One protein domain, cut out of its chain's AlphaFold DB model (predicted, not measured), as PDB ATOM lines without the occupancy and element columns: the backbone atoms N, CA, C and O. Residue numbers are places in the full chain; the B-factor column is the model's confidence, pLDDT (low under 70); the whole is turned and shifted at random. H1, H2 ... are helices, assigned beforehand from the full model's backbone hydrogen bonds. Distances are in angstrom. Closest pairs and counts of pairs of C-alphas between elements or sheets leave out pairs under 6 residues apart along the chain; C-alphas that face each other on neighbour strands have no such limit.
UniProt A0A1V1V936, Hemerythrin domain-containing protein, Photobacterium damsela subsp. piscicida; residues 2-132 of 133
ATOM      1  N   GLN A   2     337.417 233.110 321.105       60.94
ATOM      2  CA  GLN A   2     338.141 234.070 321.950       60.94
ATOM      3  C   GLN A   2     339.569 234.395 321.502       60.94
ATOM      4  O   GLN A   2     339.889 235.539 321.234       60.94
ATOM      5  N   TYR A   3     340.398 233.364 321.303       66.62
ATOM      6  CA  TYR A   3     341.778 233.537 320.835       66.62
ATOM      7  C   TYR A   3     341.882 234.330 319.524       66.62
ATOM      8  O   TYR A   3     342.904 234.944 319.262       66.62
ATOM      9  N   GLN A   4     340.842 234.296 318.684       69.06
ATOM     10  CA  GLN A   4     340.827 235.051 317.439       69.06
ATOM     11  C   GLN A   4     340.506 236.528 317.688       69.06
ATOM     12  O   GLN A   4     341.207 237.390 317.172       69.06
ATOM     13  N   ALA A   5     339.469 236.793 318.487       73.94
ATOM     14  CA  ALA A   5     339.059 238.143 318.854       73.94
ATOM     15  C   ALA A   5     340.197 238.876 319.584       73.94
ATOM     16  O   ALA A   5     340.718 239.865 319.080       73.94
ATOM     17  N   ASP A   6     340.691 238.288 320.673       71.56
ATOM     18  CA  ASP A   6     341.633 238.939 321.590       71.56
ATOM     19  C   ASP A   6     343.044 239.088 321.005       71.56
ATOM     20  O   ASP A   6     343.789 239.980 321.398       71.56
ATOM     21  N   ARG A   7     343.444 238.204 320.080       72.69
ATOM     22  CA  ARG A   7     344.801 238.219 319.510       72.69
ATOM     23  C   ARG A   7     344.893 238.906 318.153       72.69
ATOM     24  O   ARG A   7     345.979 239.331 317.791       72.69
ATOM     25  N   TYR A   8     343.803 238.967 317.386       74.94
ATOM     26  CA  TYR A   8     343.861 239.447 316.001       74.94
ATOM     27  C   TYR A   8     342.875 240.558 315.671       74.94
ATOM     28  O   TYR A   8     343.149 241.284 314.721       74.94
ATOM     29  N   HIS A   9     341.737 240.652 316.362       81.50
ATOM     30  CA  HIS A   9     340.691 241.635 316.066       81.50
ATOM     31  C   HIS A   9     340.790 242.839 317.003       81.50
ATOM     32  O   HIS A   9     341.179 243.908 316.539       81.50
ATOM     33  N   HIS A  10     340.618 242.631 318.315       86.50
ATOM     34  CA  HIS A  10     340.633 243.716 319.300       86.50
ATOM     35  C   HIS A  10     341.931 244.540 319.266       86.50
ATOM     36  O   HIS A  10     341.838 245.763 319.246       86.50
ATOM     37  N   PRO A  11     343.142 243.955 319.112       86.12
ATOM     38  CA  PRO A  11     344.351 244.766 318.960       86.12
ATOM     39  C   PRO A  11     344.318 245.694 317.733       86.12
ATOM     40  O   PRO A  11     344.942 246.753 317.739       86.12
ATOM     41  N   LYS A  12     343.593 245.330 316.659       85.44
ATOM     42  CA  LYS A  12     343.394 246.209 315.488       85.44
ATOM     43  C   LYS A  12     342.528 247.395 315.846       85.44
ATOM     44  O   LYS A  12     342.892 248.536 315.555       85.44
ATOM     45  N   GLU A  13     341.387 247.094 316.443       88.69
ATOM     46  CA  GLU A  13     340.378 248.071 316.823       88.69
ATOM     47  C   GLU A  13     340.936 249.032 317.880       88.69
ATOM     48  O   GLU A  13     340.776 250.243 317.736       88.69
ATOM     49  N   ASP A  14     341.710 248.533 318.846       88.81
ATOM     50  CA  ASP A  14     342.345 249.340 319.885       88.81
ATOM     51  C   ASP A  14     343.346 250.344 319.301       88.81
ATOM     52  O   ASP A  14     343.324 251.511 319.686       88.81
ATOM     53  N   ILE A  15     344.205 249.957 318.348       90.50
ATOM     54  CA  ILE A  15     345.152 250.903 317.716       90.50
ATOM     55  C   ILE A  15     344.390 252.019 316.986       90.50
ATOM     56  O   ILE A  15     344.714 253.201 317.142       90.50
ATOM     57  N   LEU A  16     343.361 251.658 316.211       90.56
ATOM     58  CA  LEU A  16     342.508 252.624 315.512       90.56
ATOM     59  C   LEU A  16     341.836 253.583 316.498       90.56
ATOM     60  O   LEU A  16     341.837 254.797 316.285       90.56
ATOM     61  N   TYR A  17     341.286 253.037 317.581       88.81
ATOM     62  CA  TYR A  17     340.546 253.791 318.579       88.81
ATOM     63  C   TYR A  17     341.447 254.741 319.377       88.81
ATOM     64  O   TYR A  17     341.120 255.922 319.515       88.81
ATOM     65  N   HIS A  18     342.615 254.276 319.825       89.69
ATOM     66  CA  HIS A  18     343.598 255.107 320.521       89.69
ATOM     67  C   HIS A  18     344.085 256.269 319.654       89.69
ATOM     68  O   HIS A  18     344.125 257.411 320.122       89.69
ATOM     69  N   TYR A  19     344.405 256.004 318.382       91.88
ATOM     70  CA  TYR A  19     344.788 257.062 317.449       91.88
ATOM     71  C   TYR A  19     343.640 258.057 317.248       91.88
ATOM     72  O   TYR A  19     343.846 259.269 317.322       91.88
ATOM     73  N   TYR A  20     342.412 257.566 317.058       90.75
ATOM     74  CA  TYR A  20     341.252 258.437 316.902       90.75
ATOM     75  C   TYR A  20     341.063 259.356 318.116       90.75
ATOM     76  O   TYR A  20     340.930 260.567 317.953       90.75
ATOM     77  N   LEU A  21     341.095 258.818 319.336       88.19
ATOM     78  CA  LEU A  21     340.938 259.622 320.548       88.19
ATOM     79  C   LEU A  21     342.052 260.662 320.709       88.19
ATOM     80  O   LEU A  21     341.765 261.803 321.071       88.19
ATOM     81  N   ALA A  22     343.301 260.305 320.400       90.00
ATOM     82  CA  ALA A  22     344.434 261.220 320.518       90.00
ATOM     83  C   ALA A  22     344.360 262.412 319.545       90.00
ATOM     84  O   ALA A  22     344.850 263.493 319.868       90.00
ATOM     85  N   HIS A  23     343.747 262.227 318.372       90.44
ATOM     86  CA  HIS A  23     343.719 263.234 317.304       90.44
ATOM     87  C   HIS A  23     342.358 263.934 317.129       90.44
ATOM     88  O   HIS A  23     342.309 265.060 316.634       90.44
ATOM     89  N   TYR A  24     341.262 263.299 317.553       87.75
ATOM     90  CA  TYR A  24     339.882 263.758 317.333       87.75
ATOM     91  C   TYR A  24     339.011 263.733 318.605       87.75
ATOM     92  O   TYR A  24     337.878 264.222 318.586       87.75
ATOM     93  N   GLY A  25     339.518 263.186 319.718       76.56
ATOM     94  CA  GLY A  25     338.736 262.874 320.922       76.56
ATOM     95  C   GLY A  25     338.234 264.073 321.727       76.56
ATOM     96  O   GLY A  25     337.262 263.931 322.463       76.56
ATOM     97  N   GLU A  26     338.809 265.271 321.560       67.88
ATOM     98  CA  GLU A  26     338.366 266.468 322.300       67.88
ATOM     99  C   GLU A  26     336.905 266.866 322.007       67.88
ATOM    100  O   GLU A  26     336.279 267.544 322.819       67.88
ATOM    101  N   ASN A  27     336.332 266.421 320.880       56.38
ATOM    102  CA  ASN A  27     334.994 266.824 320.432       56.38
ATOM    103  C   ASN A  27     333.935 265.707 320.467       56.38
ATOM    104  O   ASN A  27     332.797 265.955 320.058       56.38
ATOM    105  N   GLN A  28     334.257 264.487 320.917       60.97
ATOM    106  CA  GLN A  28     333.309 263.366 320.882       60.97
ATOM    107  C   GLN A  28     333.389 262.477 322.126       60.97
ATOM    108  O   GLN A  28     334.424 261.906 322.450       60.97
ATOM    109  N   SER A  29     332.245 262.302 322.791       59.22
ATOM    110  CA  SER A  29     332.065 261.280 323.824       59.22
ATOM    111  C   SER A  29     331.849 259.925 323.150       59.22
ATOM    112  O   SER A  29     330.708 259.556 322.871       59.22
ATOM    113  N   ILE A  30     332.926 259.189 322.884       66.00
ATOM    114  CA  ILE A  30     332.837 257.818 322.370       66.00
ATOM    115  C   ILE A  30     332.785 256.841 323.552       66.00
ATOM    116  O   ILE A  30     333.422 257.056 324.585       66.00
ATOM    117  N   LYS A  31     331.964 255.789 323.432       69.06
ATOM    118  CA  LYS A  31     331.926 254.685 324.403       69.06
ATOM    119  C   LYS A  31     333.328 254.110 324.592       69.06
ATOM    120  O   LYS A  31     334.063 253.959 323.627       69.06
ATOM    121  N   ASN A  32     333.672 253.737 325.822       79.38
ATOM    122  CA  ASN A  32     334.952 253.098 326.112       79.38
ATOM    123  C   ASN A  32     334.984 251.665 325.538       79.38
ATOM    124  O   ASN A  32     334.579 250.722 326.216       79.38
ATOM    125  N   LEU A  33     335.418 251.534 324.279       83.56
ATOM    126  CA  LEU A  33     335.540 250.257 323.565       83.56
ATOM    127  C   LEU A  33     336.550 249.318 324.221       83.56
ATOM    128  O   LEU A  33     336.277 248.133 324.344       83.56
ATOM    129  N   GLU A  34     337.666 249.849 324.719       83.94
ATOM    130  CA  GLU A  34     338.693 249.047 325.389       83.94
ATOM    131  C   GLU A  34     338.112 248.327 326.618       83.94
ATOM    132  O   GLU A  34     338.311 247.128 326.818       83.94
ATOM    133  N   GLN A  35     337.298 249.032 327.412       86.44
ATOM    134  CA  GLN A  35     336.588 248.414 328.531       86.44
ATOM    135  C   GLN A  35     335.594 247.339 328.061       86.44
ATOM    136  O   GLN A  35     335.458 246.306 328.721       86.44
ATOM    137  N   GLU A  36     334.918 247.545 326.925       89.75
ATOM    138  CA  GLU A  36     334.036 246.529 326.343       89.75
ATOM    139  C   GLU A  36     334.831 245.288 325.900       89.75
ATOM    140  O   GLU A  36     334.424 244.174 326.235       89.75
ATOM    141  N   HIS A  37     335.997 245.444 325.264       91.19
ATOM    142  CA  HIS A  37     336.880 244.329 324.891       91.19
ATOM    143  C   HIS A  37     337.310 243.501 326.111       91.19
ATOM    144  O   HIS A  37     337.278 242.263 326.069       91.19
ATOM    145  N   ILE A  38     337.651 244.156 327.227       90.19
ATOM    146  CA  ILE A  38     338.002 243.480 328.488       90.19
ATOM    147  C   ILE A  38     336.810 242.678 329.027       90.19
ATOM    148  O   ILE A  38     336.961 241.510 329.399       90.19
ATOM    149  N   GLU A  39     335.614 243.270 329.053       92.31
ATOM    150  CA  GLU A  39     334.398 242.589 329.514       92.31
ATOM    151  C   GLU A  39     334.036 241.385 328.633       92.31
ATOM    152  O   GLU A  39     333.651 240.333 329.146       92.31
ATOM    153  N   LEU A  40     334.174 241.510 327.310       92.81
ATOM    154  CA  LEU A  40     333.910 240.415 326.373       92.81
ATOM    155  C   LEU A  40     334.932 239.289 326.502       92.81
ATOM    156  O   LEU A  40     334.554 238.116 326.444       92.81
ATOM    157  N   THR A  41     336.200 239.626 326.739       91.31
ATOM    158  CA  THR A  41     337.256 238.651 327.041       91.31
ATOM    159  C   THR A  41     336.869 237.826 328.271       91.31
ATOM    160  O   THR A  41     336.860 236.595 328.231       91.31
ATOM    161  N   GLN A  42     336.469 238.482 329.359       92.44
ATOM    162  CA  GLN A  42     336.049 237.791 330.582       92.44
ATOM    163  C   GLN A  42     334.802 236.928 330.350       92.44
ATOM    164  O   GLN A  42     334.799 235.744 330.684       92.44
ATOM    165  N   LEU A  43     333.776 237.484 329.702       94.38
ATOM    166  CA  LEU A  43     332.538 236.770 329.383       94.38
ATOM    167  C   LEU A  43     332.785 235.524 328.526       94.38
ATOM    168  O   LEU A  43     332.143 234.490 328.725       94.38
ATOM    169  N   THR A  44     333.692 235.624 327.558       92.12
ATOM    170  CA  THR A  44     334.013 234.508 326.672       92.12
ATOM    171  C   THR A  44     334.785 233.422 327.416       92.12
ATOM    172  O   THR A  44     334.491 232.244 327.210       92.12
ATOM    173  N   ALA A  45     335.692 233.806 328.323       92.06
ATOM    174  CA  ALA A  45     336.450 232.857 329.134       92.06
ATOM    175  C   ALA A  45     335.513 232.097 330.082       92.06
ATOM    176  O   ALA A  45     335.517 230.870 330.094       92.06
ATOM    177  N   GLU A  46     334.609 232.807 330.764       92.69
ATOM    178  CA  GLU A  46     333.585 232.181 331.608       92.69
ATOM    179  C   GLU A  46     332.701 231.197 330.832       92.69
ATOM    180  O   GLU A  46     332.314 230.150 331.351       92.69
ATOM    181  N   PHE A  47     332.323 231.535 329.595       94.94
ATOM    182  CA  PHE A  47     331.515 230.634 328.779       94.94
ATOM    183  C   PHE A  47     332.317 229.409 328.319       94.94
ATOM    184  O   PHE A  47     331.772 228.302 328.312       94.94
ATOM    185  N   ALA A  48     333.595 229.585 327.973       92.62
ATOM    186  CA  ALA A  48     334.491 228.484 327.634       92.62
ATOM    187  C   ALA A  48     334.665 227.517 328.813       92.62
ATOM    188  O   ALA A  48     334.519 226.313 328.614       92.62
ATOM    189  N   ASP A  49     334.836 228.029 330.034       93.62
ATOM    190  CA  ASP A  49     334.942 227.205 331.243       93.62
ATOM    191  C   ASP A  49     333.697 226.324 331.444       93.62
ATOM    192  O   ASP A  49     333.809 225.140 331.758       93.62
ATOM    193  N   ILE A  50     332.493 226.862 331.209       94.44
ATOM    194  CA  ILE A  50     331.248 226.079 331.282       94.44
ATOM    195  C   ILE A  50     331.233 224.955 330.236       94.44
ATOM    196  O   ILE A  50     330.772 223.849 330.530       94.44
ATOM    197  N   VAL A  51     331.720 225.219 329.021       94.50
ATOM    198  CA  VAL A  51     331.824 224.197 327.968       94.50
ATOM    199  C   VAL A  51     332.836 223.123 328.361       94.50
ATOM    200  O   VAL A  51     332.524 221.936 328.251       94.50
ATOM    201  N   ASP A  52     333.999 223.513 328.879       95.00
ATOM    202  CA  ASP A  52     335.039 222.583 329.325       95.00
ATOM    203  C   ASP A  52     334.554 221.711 330.488       95.00
ATOM    204  O   ASP A  52     334.771 220.498 330.484       95.00
ATOM    205  N   MET A  53     333.808 222.279 331.440       94.50
ATOM    206  CA  MET A  53     333.171 221.512 332.513       94.50
ATOM    207  C   MET A  53     332.224 220.437 331.965       94.50
ATOM    208  O   MET A  53     332.266 219.298 332.432       94.50
ATOM    209  N   ILE A  54     331.396 220.770 330.967       93.69
ATOM    210  CA  ILE A  54     330.491 219.804 330.318       93.69
ATOM    211  C   ILE A  54     331.289 218.706 329.598       93.69
ATOM    212  O   ILE A  54     330.925 217.536 329.689       93.69
ATOM    213  N   LEU A  55     332.380 219.062 328.911       93.94
ATOM    214  CA  LEU A  55     333.260 218.101 328.231       93.94
ATOM    215  C   LEU A  55     333.991 217.166 329.208       93.94
ATOM    216  O   LEU A  55     334.323 216.044 328.837       93.94
ATOM    217  N   LEU A  56     334.218 217.617 330.443       96.31
ATOM    218  CA  LEU A  56     334.778 216.832 331.547       96.31
ATOM    219  C   LEU A  56     333.692 216.121 332.381       96.31
ATOM    220  O   LEU A  56     333.905 215.840 333.560       96.31
ATOM    221  N   ASP A  57     332.526 215.853 331.783       95.00
ATOM    222  CA  ASP A  57     331.388 215.131 332.372       95.00
ATOM    223  C   ASP A  57     330.784 215.782 333.636       95.00
ATOM    224  O   ASP A  57     330.104 215.131 334.437       95.00
ATOM    225  N   SER A  58     330.979 217.093 333.826       95.69
ATOM    226  CA  SER A  58     330.298 217.822 334.901       95.69
ATOM    227  C   SER A  58     328.819 218.021 334.575       95.69
ATOM    228  O   SER A  58     328.442 218.421 333.472       95.69
ATOM    229  N   VAL A  59     327.958 217.817 335.572       94.88
ATOM    230  CA  VAL A  59     326.516 218.045 335.428       94.88
ATOM    231  C   VAL A  59     326.210 219.533 335.597       94.88
ATOM    232  O   VAL A  59     326.159 220.044 336.715       94.88
ATOM    233  N   ILE A  60     325.971 220.220 334.480       94.12
ATOM    234  CA  ILE A  60     325.515 221.614 334.457       94.12
ATOM    235  C   ILE A  60     324.008 221.660 334.170       94.12
ATOM    236  O   ILE A  60     323.554 221.058 333.193       94.12
ATOM    237  N   PRO A  61     323.204 222.388 334.968       96.31
ATOM    238  CA  PRO A  61     321.798 222.609 334.655       96.31
ATOM    239  C   PRO A  61     321.625 223.269 333.284       96.31
ATOM    240  O   PRO A  61     322.230 224.306 333.002       96.31
ATOM    241  N   GLN A  62     320.750 222.704 332.449       94.88
ATOM    242  CA  GLN A  62     320.500 223.190 331.088       94.88
ATOM    243  C   GLN A  62     320.139 224.682 331.054       94.88
ATOM    244  O   GLN A  62     320.586 225.407 330.171       94.88
ATOM    245  N   GLU A  63     319.356 225.151 332.024       96.38
ATOM    246  CA  GLU A  63     318.954 226.553 332.109       96.38
ATOM    247  C   GLU A  63     320.152 227.493 332.317       96.38
ATOM    248  O   GLU A  63     320.244 228.516 331.644       96.38
ATOM    249  N   ILE A  64     321.118 227.110 333.159       94.62
ATOM    250  CA  ILE A  64     322.345 227.891 333.381       94.62
ATOM    251  C   ILE A  64     323.170 227.953 332.094       94.62
ATOM    252  O   ILE A  64     323.619 229.031 331.698       94.62
ATOM    253  N   PHE A  65     323.330 226.816 331.411       95.56
ATOM    254  CA  PHE A  65     324.051 226.763 330.140       95.56
ATOM    255  C   PHE A  65     323.404 227.669 329.084       95.56
ATOM    256  O   PHE A  65     324.086 228.484 328.464       95.56
ATOM    257  N   LEU A  66     322.081 227.570 328.909       96.56
ATOM    258  CA  LEU A  66     321.342 228.380 327.940       96.56
ATOM    259  C   LEU A  66     321.419 229.874 328.260       96.56
ATOM    260  O   LEU A  66     321.613 230.677 327.347       96.56
ATOM    261  N   GLN A  67     321.314 230.254 329.535       96.50
ATOM    262  CA  GLN A  67     321.458 231.648 329.957       96.50
ATOM    263  C   GLN A  67     322.857 232.194 329.638       96.50
ATOM    264  O   GLN A  67     322.973 233.282 329.068       96.50
ATOM    265  N   LYS A  68     323.919 231.437 329.947       95.38
ATOM    266  CA  LYS A  68     325.305 231.835 329.652       95.38
ATOM    267  C   LYS A  68     325.567 231.921 328.145       95.38
ATOM    268  O   LYS A  68     326.113 232.928 327.698       95.38
ATOM    269  N   LEU A  69     325.103 230.941 327.363       95.88
ATOM    270  CA  LEU A  69     325.202 230.954 325.898       95.88
ATOM    271  C   LEU A  69     324.482 232.165 325.292       95.88
ATOM    272  O   LEU A  69     325.041 232.854 324.440       95.88
ATOM    273  N   TYR A  70     323.250 232.431 325.731       96.69
ATOM    274  CA  TYR A  70     322.470 233.561 325.232       96.69
ATOM    275  C   TYR A  70     323.154 234.891 325.555       96.69
ATOM    276  O   TYR A  70     323.287 235.736 324.671       96.69
ATOM    277  N   ASN A  71     323.631 235.063 326.791       95.88
ATOM    278  CA  ASN A  71     324.343 236.273 327.193       95.88
ATOM    279  C   ASN A  71     325.625 236.475 326.372       95.88
ATOM    280  O   ASN A  71     325.825 237.556 325.820       95.88
ATOM    281  N   PHE A  72     326.442 235.428 326.221       95.06
ATOM    282  CA  PHE A  72     327.636 235.448 325.375       95.06
ATOM    283  C   PHE A  72     327.305 235.889 323.941       95.06
ATOM    284  O   PHE A  72     327.847 236.880 323.451       95.06
ATOM    285  N   ALA A  73     326.357 235.214 323.285       94.44
ATOM    286  CA  ALA A  73     326.000 235.508 321.898       94.44
ATOM    287  C   ALA A  73     325.429 236.925 321.722       94.44
ATOM    288  O   ALA A  73     325.760 237.617 320.758       94.44
ATOM    289  N   MET A  74     324.583 237.373 322.654       96.44
ATOM    290  CA  MET A  74     323.986 238.706 322.604       96.44
ATOM    291  C   MET A  74     325.016 239.812 322.810       96.44
ATOM    292  O   MET A  74     324.963 240.811 322.093       96.44
ATOM    293  N   ARG A  75     325.957 239.642 323.744       95.00
ATOM    294  CA  ARG A  75     327.015 240.626 324.008       95.00
ATOM    295  C   ARG A  75     327.990 240.728 322.836       95.00
ATOM    296  O   ARG A  75     328.210 241.840 322.369       95.00
ATOM    297  N   GLN A  76     328.448 239.601 322.282       91.94
ATOM    298  CA  GLN A  76     329.284 239.607 321.071       91.94
ATOM    299  C   GLN A  76     328.575 240.298 319.898       91.94
ATOM    300  O   GLN A  76     329.164 241.106 319.188       91.94
ATOM    301  N   LYS A  77     327.281 240.018 319.701       92.94
ATOM    302  CA  LYS A  77     326.502 240.644 318.627       92.94
ATOM    303  C   LYS A  77     326.324 242.147 318.833       92.94
ATOM    304  O   LYS A  77     326.380 242.893 317.861       92.94
ATOM    305  N   ALA A  78     326.053 242.580 320.063       92.62
ATOM    306  CA  ALA A  78     325.880 243.994 320.380       92.62
ATOM    307  C   ALA A  78     327.171 244.786 320.139       92.62
ATOM    308  O   ALA A  78     327.105 245.875 319.577       92.62
ATOM    309  N   HIS A  79     328.317 244.201 320.486       92.25
ATOM    310  CA  HIS A  79     329.631 244.775 320.233       92.25
ATOM    311  C   HIS A  79     329.904 244.963 318.732       92.25
ATOM    312  O   HIS A  79     330.062 246.093 318.284       92.25
ATOM    313  N   LEU A  80     329.763 243.909 317.918       91.38
ATOM    314  CA  LEU A  80     329.913 244.023 316.456       91.38
ATOM    315  C   LEU A  80     328.957 245.063 315.839       91.38
ATOM    316  O   LEU A  80     329.272 245.738 314.861       91.38
ATOM    317  N   GLN A  81     327.749 245.201 316.396       92.31
ATOM    318  CA  GLN A  81     326.795 246.217 315.947       92.31
ATOM    319  C   GLN A  81     327.222 247.639 316.311       92.31
ATOM    320  O   GLN A  81     326.929 248.551 315.537       92.31
ATOM    321  N   LEU A  82     327.857 247.834 317.467       89.62
ATOM    322  CA  LEU A  82     328.416 249.120 317.871       89.62
ATOM    323  C   LEU A  82     329.528 249.533 316.906       89.62
ATOM    324  O   LEU A  82     329.510 250.650 316.386       89.62
ATOM    325  N   GLU A  83     330.442 248.615 316.610       90.81
ATOM    326  CA  GLU A  83     331.549 248.858 315.688       90.81
ATOM    327  C   GLU A  83     331.053 249.254 314.295       90.81
ATOM    328  O   GLU A  83     331.404 250.317 313.779       90.81
ATOM    329  N   GLU A  84     330.156 248.454 313.715       91.38
ATOM    330  CA  GLU A  84     329.680 248.654 312.344       91.38
ATOM    331  C   GLU A  84     328.840 249.929 312.182       91.38
ATOM    332  O   GLU A  84     328.883 250.592 311.141       91.38
ATOM    333  N   ARG A  85     328.036 250.274 313.195       91.19
ATOM    334  CA  ARG A  85     327.057 251.371 313.096       91.19
ATOM    335  C   ARG A  85     327.578 252.701 313.600       91.19
ATOM    336  O   ARG A  85     327.082 253.733 313.151       91.19
ATOM    337  N   GLU A  86     328.521 252.681 314.531       87.75
ATOM    338  CA  GLU A  86     329.008 253.890 315.186       87.75
ATOM    339  C   GLU A  86     330.495 254.083 314.898       87.75
ATOM    340  O   GLU A  86     330.864 255.078 314.278       87.75
ATOM    341  N   ILE A  87     331.345 253.117 315.244       87.62
ATOM    342  CA  ILE A  87     332.801 253.319 315.241       87.62
ATOM    343  C   ILE A  87     333.372 253.401 313.822       87.62
ATOM    344  O   ILE A  87     333.968 254.415 313.457       87.62
ATOM    345  N   PHE A  88     333.168 252.388 312.979       90.56
ATOM    346  CA  PHE A  88     333.739 252.377 311.630       90.56
ATOM    347  C   PHE A  88     333.239 253.527 310.744       90.56
ATOM    348  O   PHE A  88     334.051 254.102 310.012       90.56
ATOM    349  N   PRO A  89     331.954 253.933 310.788       91.88
ATOM    350  CA  PRO A  89     331.505 255.145 310.111       91.88
ATOM    351  C   PRO A  89     332.224 256.416 310.579       91.88
ATOM    352  O   PRO A  89     332.566 257.241 309.730       91.88
ATOM    353  N   LEU A  90     332.479 256.571 311.885       89.50
ATOM    354  CA  LEU A  90     333.222 257.716 312.425       89.50
ATOM    355  C   LEU A  90     334.667 257.731 311.916       89.50
ATOM    356  O   LEU A  90     335.105 258.750 311.378       89.50
ATOM    357  N   LEU A  91     335.364 256.592 311.986       91.56
ATOM    358  CA  LEU A  91     336.729 256.463 311.462       91.56
ATOM    359  C   LEU A  91     336.781 256.816 309.970       91.56
ATOM    360  O   LEU A  91     337.588 257.642 309.557       91.56
ATOM    361  N   ARG A  92     335.877 256.253 309.155       93.44
ATOM    362  CA  ARG A  92     335.819 256.526 307.706       93.44
ATOM    363  C   ARG A  92     335.542 257.989 307.373       93.44
ATOM    364  O   ARG A  92     335.988 258.456 306.328       93.44
ATOM    365  N   ARG A  93     334.763 258.684 308.204       92.56
ATOM    366  CA  ARG A  93     334.416 260.093 307.991       92.56
ATOM    367  C   ARG A  93     335.588 261.017 308.316       92.56
ATOM    368  O   ARG A  93     335.801 261.978 307.581       92.56
ATOM    369  N   ASP A  94     336.303 260.739 309.402       92.31
ATOM    370  CA  ASP A  94     337.245 261.699 309.986       92.31
ATOM    371  C   ASP A  94     338.711 261.406 309.633       92.31
ATOM    372  O   ASP A  94     339.504 262.344 309.526       92.31
ATOM    373  N   PHE A  95     339.083 260.137 309.416       95.00
ATOM    374  CA  PHE A  95     340.454 259.784 309.045       95.00
ATOM    375  C   PHE A  95     340.781 260.247 307.630       95.00
ATOM    376  O   PHE A  95     340.138 259.865 306.645       95.00
ATOM    377  N   SER A  96     341.865 261.005 307.517       95.75
ATOM    378  CA  SER A  96     342.485 261.298 306.233       95.75
ATOM    379  C   SER A  96     343.317 260.102 305.742       95.75
ATOM    380  O   SER A  96     343.658 259.200 306.513       95.75
ATOM    381  N   PRO A  97     343.742 260.093 304.465       95.81
ATOM    382  CA  PRO A  97     344.688 259.090 303.973       95.81
ATOM    383  C   PRO A  97     346.012 259.043 304.754       95.81
ATOM    384  O   PRO A  97     346.679 258.011 304.754       95.81
ATOM    385  N   TYR A  98     346.407 260.151 305.391       95.44
ATOM    386  CA  TYR A  98     347.598 260.198 306.235       95.44
ATOM    387  C   TYR A  98     347.376 259.450 307.554       95.44
ATOM    388  O   TYR A  98     348.211 258.635 307.927       95.44
ATOM    389  N   ASP A  99     346.220 259.633 308.192       95.38
ATOM    390  CA  ASP A  99     345.867 258.944 309.441       95.38
ATOM    391  C   ASP A  99     345.811 257.427 309.250       95.38
ATOM    392  O   ASP A  99     346.397 256.674 310.027       95.38
ATOM    393  N   TRP A 100     345.208 256.978 308.143       94.00
ATOM    394  CA  TRP A 100     345.209 255.563 307.764       94.00
ATOM    395  C   TRP A 100     346.620 254.990 307.613       94.00
ATOM    396  O   TRP A 100     346.850 253.838 307.977       94.00
ATOM    397  N   ARG A 101     347.568 255.781 307.096       92.44
ATOM    398  CA  ARG A 101     348.974 255.370 307.000       92.44
ATOM    399  C   ARG A 101     349.641 255.326 308.375       92.44
ATOM    400  O   ARG A 101     350.318 254.354 308.678       92.44
ATOM    401  N   CYS A 102     349.437 256.336 309.214       92.50
ATOM    402  CA  CYS A 102     350.025 256.364 310.552       92.50
ATOM    403  C   CYS A 102     349.554 255.193 311.419       92.50
ATOM    404  O   CYS A 102     350.352 254.623 312.160       92.50
ATOM    405  N   VAL A 103     348.277 254.817 311.327       91.56
ATOM    406  CA  VAL A 103     347.755 253.649 312.046       91.56
ATOM    407  C   VAL A 103     348.273 252.343 311.442       91.56
ATOM    408  O   VAL A 103     348.657 251.441 312.186       91.56
ATOM    409  N   SER A 104     348.353 252.225 310.113       87.75
ATOM    410  CA  SER A 104     348.880 251.002 309.493       87.75
ATOM    411  C   SER A 104     350.369 250.774 309.779       87.75
ATOM    412  O   SER A 104     350.800 249.630 309.861       87.75
ATOM    413  N   GLU A 105     351.149 251.833 309.993       88.56
ATOM    414  CA  GLU A 105     352.556 251.744 310.408       88.56
ATOM    415  C   GLU A 105     352.728 251.345 311.886       88.56
ATOM    416  O   GLU A 105     353.749 250.766 312.254       88.56
ATOM    417  N   GLN A 106     351.732 251.617 312.737       86.38
ATOM    418  CA  GLN A 106     351.704 251.133 314.127       86.38
ATOM    419  C   GLN A 106     351.378 249.641 314.220       86.38
ATOM    420  O   GLN A 106     351.623 249.012 315.249       86.38
ATOM    421  N   TYR A 107     350.858 249.067 313.137       79.75
ATOM    422  CA  TYR A 107     350.614 247.644 313.015       79.75
ATOM    423  C   TYR A 107     351.945 246.883 312.924       79.75
ATOM    424  O   TYR A 107     352.528 246.742 311.853       79.75
ATOM    425  N   GLN A 108     352.448 246.416 314.069       65.94
ATOM    426  CA  GLN A 108     353.742 245.724 314.169       65.94
ATOM    427  C   GLN A 108     353.629 244.196 314.256       65.94
ATOM    428  O   GLN A 108     354.653 243.516 314.319       65.94
ATOM    429  N   ASP A 109     352.417 243.638 314.242       60.91
ATOM    430  CA  ASP A 109     352.240 242.192 314.342       60.91
ATOM    431  C   ASP A 109     352.482 241.484 313.001       60.91
ATOM    432  O   ASP A 109     351.704 241.589 312.053       60.91
ATOM    433  N   ASP A 110     353.536 240.665 312.971       55.69
ATOM    434  CA  ASP A 110     353.853 239.681 311.922       55.69
ATOM    435  C   ASP A 110     352.877 238.480 311.906       55.69
ATOM    436  O   ASP A 110     353.062 237.503 311.172       55.69
ATOM    437  N   ILE A 111     351.843 238.506 312.750       59.69
ATOM    438  CA  ILE A 111     350.900 237.402 312.893       59.69
ATOM    439  C   ILE A 111     349.804 237.562 311.838       59.69
ATOM    440  O   ILE A 111     348.823 238.277 312.036       59.69
ATOM    441  N   ASP A 112     349.991 236.886 310.700       67.75
ATOM    442  CA  ASP A 112     348.992 236.839 309.630       67.75
ATOM    443  C   ASP A 112     347.637 236.405 310.203       67.75
ATOM    444  O   ASP A 112     347.505 235.354 310.841       67.75
ATOM    445  N   ASP A 113     346.622 237.226 309.946       72.38
ATOM    446  CA  ASP A 113     345.249 236.919 310.305       72.38
ATOM    447  C   ASP A 113     344.840 235.569 309.670       72.38
ATOM    448  O   ASP A 113     344.939 235.396 308.456       72.38
ATOM    449  N   PRO A 114     344.391 234.573 310.446       77.31
ATOM    450  CA  PRO A 114     344.076 233.248 309.925       77.31
ATOM    451  C   PRO A 114     342.788 233.194 309.089       77.31
ATOM    452  O   PRO A 114     342.491 232.120 308.560       77.31
ATOM    453  N   LEU A 115     342.017 234.282 308.989       76.19
ATOM    454  CA  LEU A 115     340.840 234.399 308.125       76.19
ATOM    455  C   LEU A 115     341.069 235.362 306.949       76.19
ATOM    456  O   LEU A 115     340.648 235.040 305.844       76.19
ATOM    457  N   PHE A 116     341.740 236.498 307.167       75.31
ATOM    458  CA  PHE A 116     341.935 237.547 306.144       75.31
ATOM    459  C   PHE A 116     343.402 237.814 305.768       75.31
ATOM    460  O   PHE A 116     343.696 238.681 304.947       75.31
ATOM    461  N   GLY A 117     344.344 237.118 306.398       73.31
ATOM    462  CA  GLY A 117     345.774 237.264 306.151       73.31
ATOM    463  C   GLY A 117     346.238 236.482 304.927       73.31
ATOM    464  O   GLY A 117     345.466 235.822 304.232       73.31
ATOM    465  N   ARG A 118     347.550 236.512 304.667       77.25
ATOM    466  CA  ARG A 118     348.141 235.902 303.458       77.25
ATOM    467  C   ARG A 118     347.934 234.388 303.370       77.25
ATOM    468  O   ARG A 118     347.997 233.825 302.277       77.25
ATOM    469  N   LYS A 119     347.730 233.719 304.507       79.62
ATOM    470  CA  LYS A 119     347.425 232.288 304.588       79.62
ATOM    471  C   LYS A 119     346.210 232.061 305.478       79.62
ATOM    472  O   LYS A 119     346.306 232.153 306.698       79.62
ATOM    473  N   VAL A 120     345.101 231.675 304.859       81.12
ATOM    474  CA  VAL A 120     343.884 231.281 305.574       81.12
ATOM    475  C   VAL A 120     344.098 229.924 306.238       81.12
ATOM    476  O   VAL A 120     344.463 228.946 305.580       81.12
ATOM    477  N   ALA A 121     343.869 229.851 307.548       82.75
ATOM    478  CA  ALA A 121     343.985 228.608 308.297       82.75
ATOM    479  C   ALA A 121     342.885 227.622 307.877       82.75
ATOM    480  O   ALA A 121     341.730 228.002 307.689       82.75
ATOM    481  N   ASP A 122     343.215 226.331 307.812       82.56
ATOM    482  CA  ASP A 122     342.307 225.295 307.294       82.56
ATOM    483  C   ASP A 122     340.934 225.282 307.978       82.56
ATOM    484  O   ASP A 122     339.909 225.123 307.316       82.56
ATOM    485  N   ARG A 123     340.898 225.543 309.291       81.50
ATOM    486  CA  ARG A 123     339.657 225.615 310.081       81.50
ATOM    487  C   ARG A 123     338.696 226.732 309.648       81.50
ATOM    488  O   ARG A 123     337.516 226.661 309.968       81.50
ATOM    489  N   TYR A 124     339.192 227.750 308.946       79.94
ATOM    490  CA  TYR A 124     338.422 228.904 308.483       79.94
ATOM    491  C   TYR A 124     338.177 228.907 306.977       79.94
ATOM    492  O   TYR A 124     337.438 229.758 306.494       79.94
ATOM    493  N   ARG A 125     338.722 227.941 306.229       81.12
ATOM    494  CA  ARG A 125     338.662 227.930 304.761       81.12
ATOM    495  C   ARG A 125     337.228 227.995 304.218       81.12
ATOM    496  O   ARG A 125     336.958 228.739 303.284       81.12
ATOM    497  N   ASN A 126     336.301 227.263 304.837       81.75
ATOM    498  CA  ASN A 126     334.888 227.287 304.441       81.75
ATOM    499  C   ASN A 126     334.218 228.636 304.730       81.75
ATOM    500  O   ASN A 126     333.379 229.073 303.951       81.75
ATOM    501  N   LEU A 127     334.578 229.279 305.844       78.56
ATOM    502  CA  LEU A 127     334.032 230.578 306.226       78.56
ATOM    503  C   LEU A 127     334.580 231.686 305.320       78.56
ATOM    504  O   LEU A 127     333.812 232.514 304.850       78.56
ATOM    505  N   HIS A 128     335.880 231.655 305.031       81.19
ATOM    506  CA  HIS A 128     336.538 232.583 304.116       81.19
ATOM    507  C   HIS A 128     335.875 232.574 302.734       81.19
ATOM    508  O   HIS A 128     335.394 233.605 302.285       81.19
ATOM    509  N   ASN A 129     335.699 231.390 302.134       82.19
ATOM    510  CA  ASN A 129     335.035 231.246 300.833       82.19
ATOM    511  C   ASN A 129     333.578 231.746 300.810       82.19
ATOM    512  O   ASN A 129     333.032 231.974 299.737       82.19
ATOM    513  N   TYR A 130     332.917 231.823 301.968       79.12
ATOM    514  CA  TYR A 130     331.541 232.306 302.079       79.12
ATOM    515  C   TYR A 130     331.463 233.832 302.255       79.12
ATOM    516  O   TYR A 130     330.447 234.426 301.906       79.12
ATOM    517  N   ILE A 131     332.499 234.447 302.833       78.19
ATOM    518  CA  ILE A 131     332.533 235.877 303.183       78.19
ATOM    519  C   ILE A 131     333.305 236.709 302.148       78.19
ATOM    520  O   ILE A 131     333.017 237.895 302.015       78.19
ATOM    521  N   ASP A 132     334.236 236.111 301.402       56.88
ATOM    522  CA  ASP A 132     334.906 236.781 300.282       56.88
ATOM    523  C   ASP A 132     333.881 237.188 299.203       56.88
ATOM    524  O   ASP A 132     333.200 236.338 298.621       56.88
TER     525      ASP A 132
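This is residues 2 to 132 of the 133 residues of the protein "Hemerythrin domain-containing protein" of Photobacterium damsela subsp. piscicida (UniProt A0A1V1V936). H1, H2 and H3 run up and down in a loose bundle of long helices. Short H4 packs on H1, and H5 touches no helix. The printed part, 131 residues with five named helices, H1 to H5, is all helix and loose, spanning 55 by 36 by 25 A with a radius of gyration of the C-alphas of 17.7 A.

H1, residues 2 to 27, and H2, residues 33 to 55, form a hairpin, closest at C-alphas 2 and 44, 6.3 A apart. H2 and H3, residues 62 to 94, form another, closest at C-alphas 47 and 68, 6.4 A apart. H4, residues 97 to 106, touches H1, closest at C-alphas 103 and 16, 6.4 A apart. Every O i to N i+4 pair in H2 and H4 is within hydrogen-bond range.

H1 begins at C-alpha 2, (338.141, 234.070, 321.950); H5, residues 122 to 131, ends at C-alpha 131, (332.533, 235.877, 303.183).

The link from H4 to H5 is long, with 15 residues between them; 15 printed residues have a pLDDT under 70, among them residues 108 to 112 of this link.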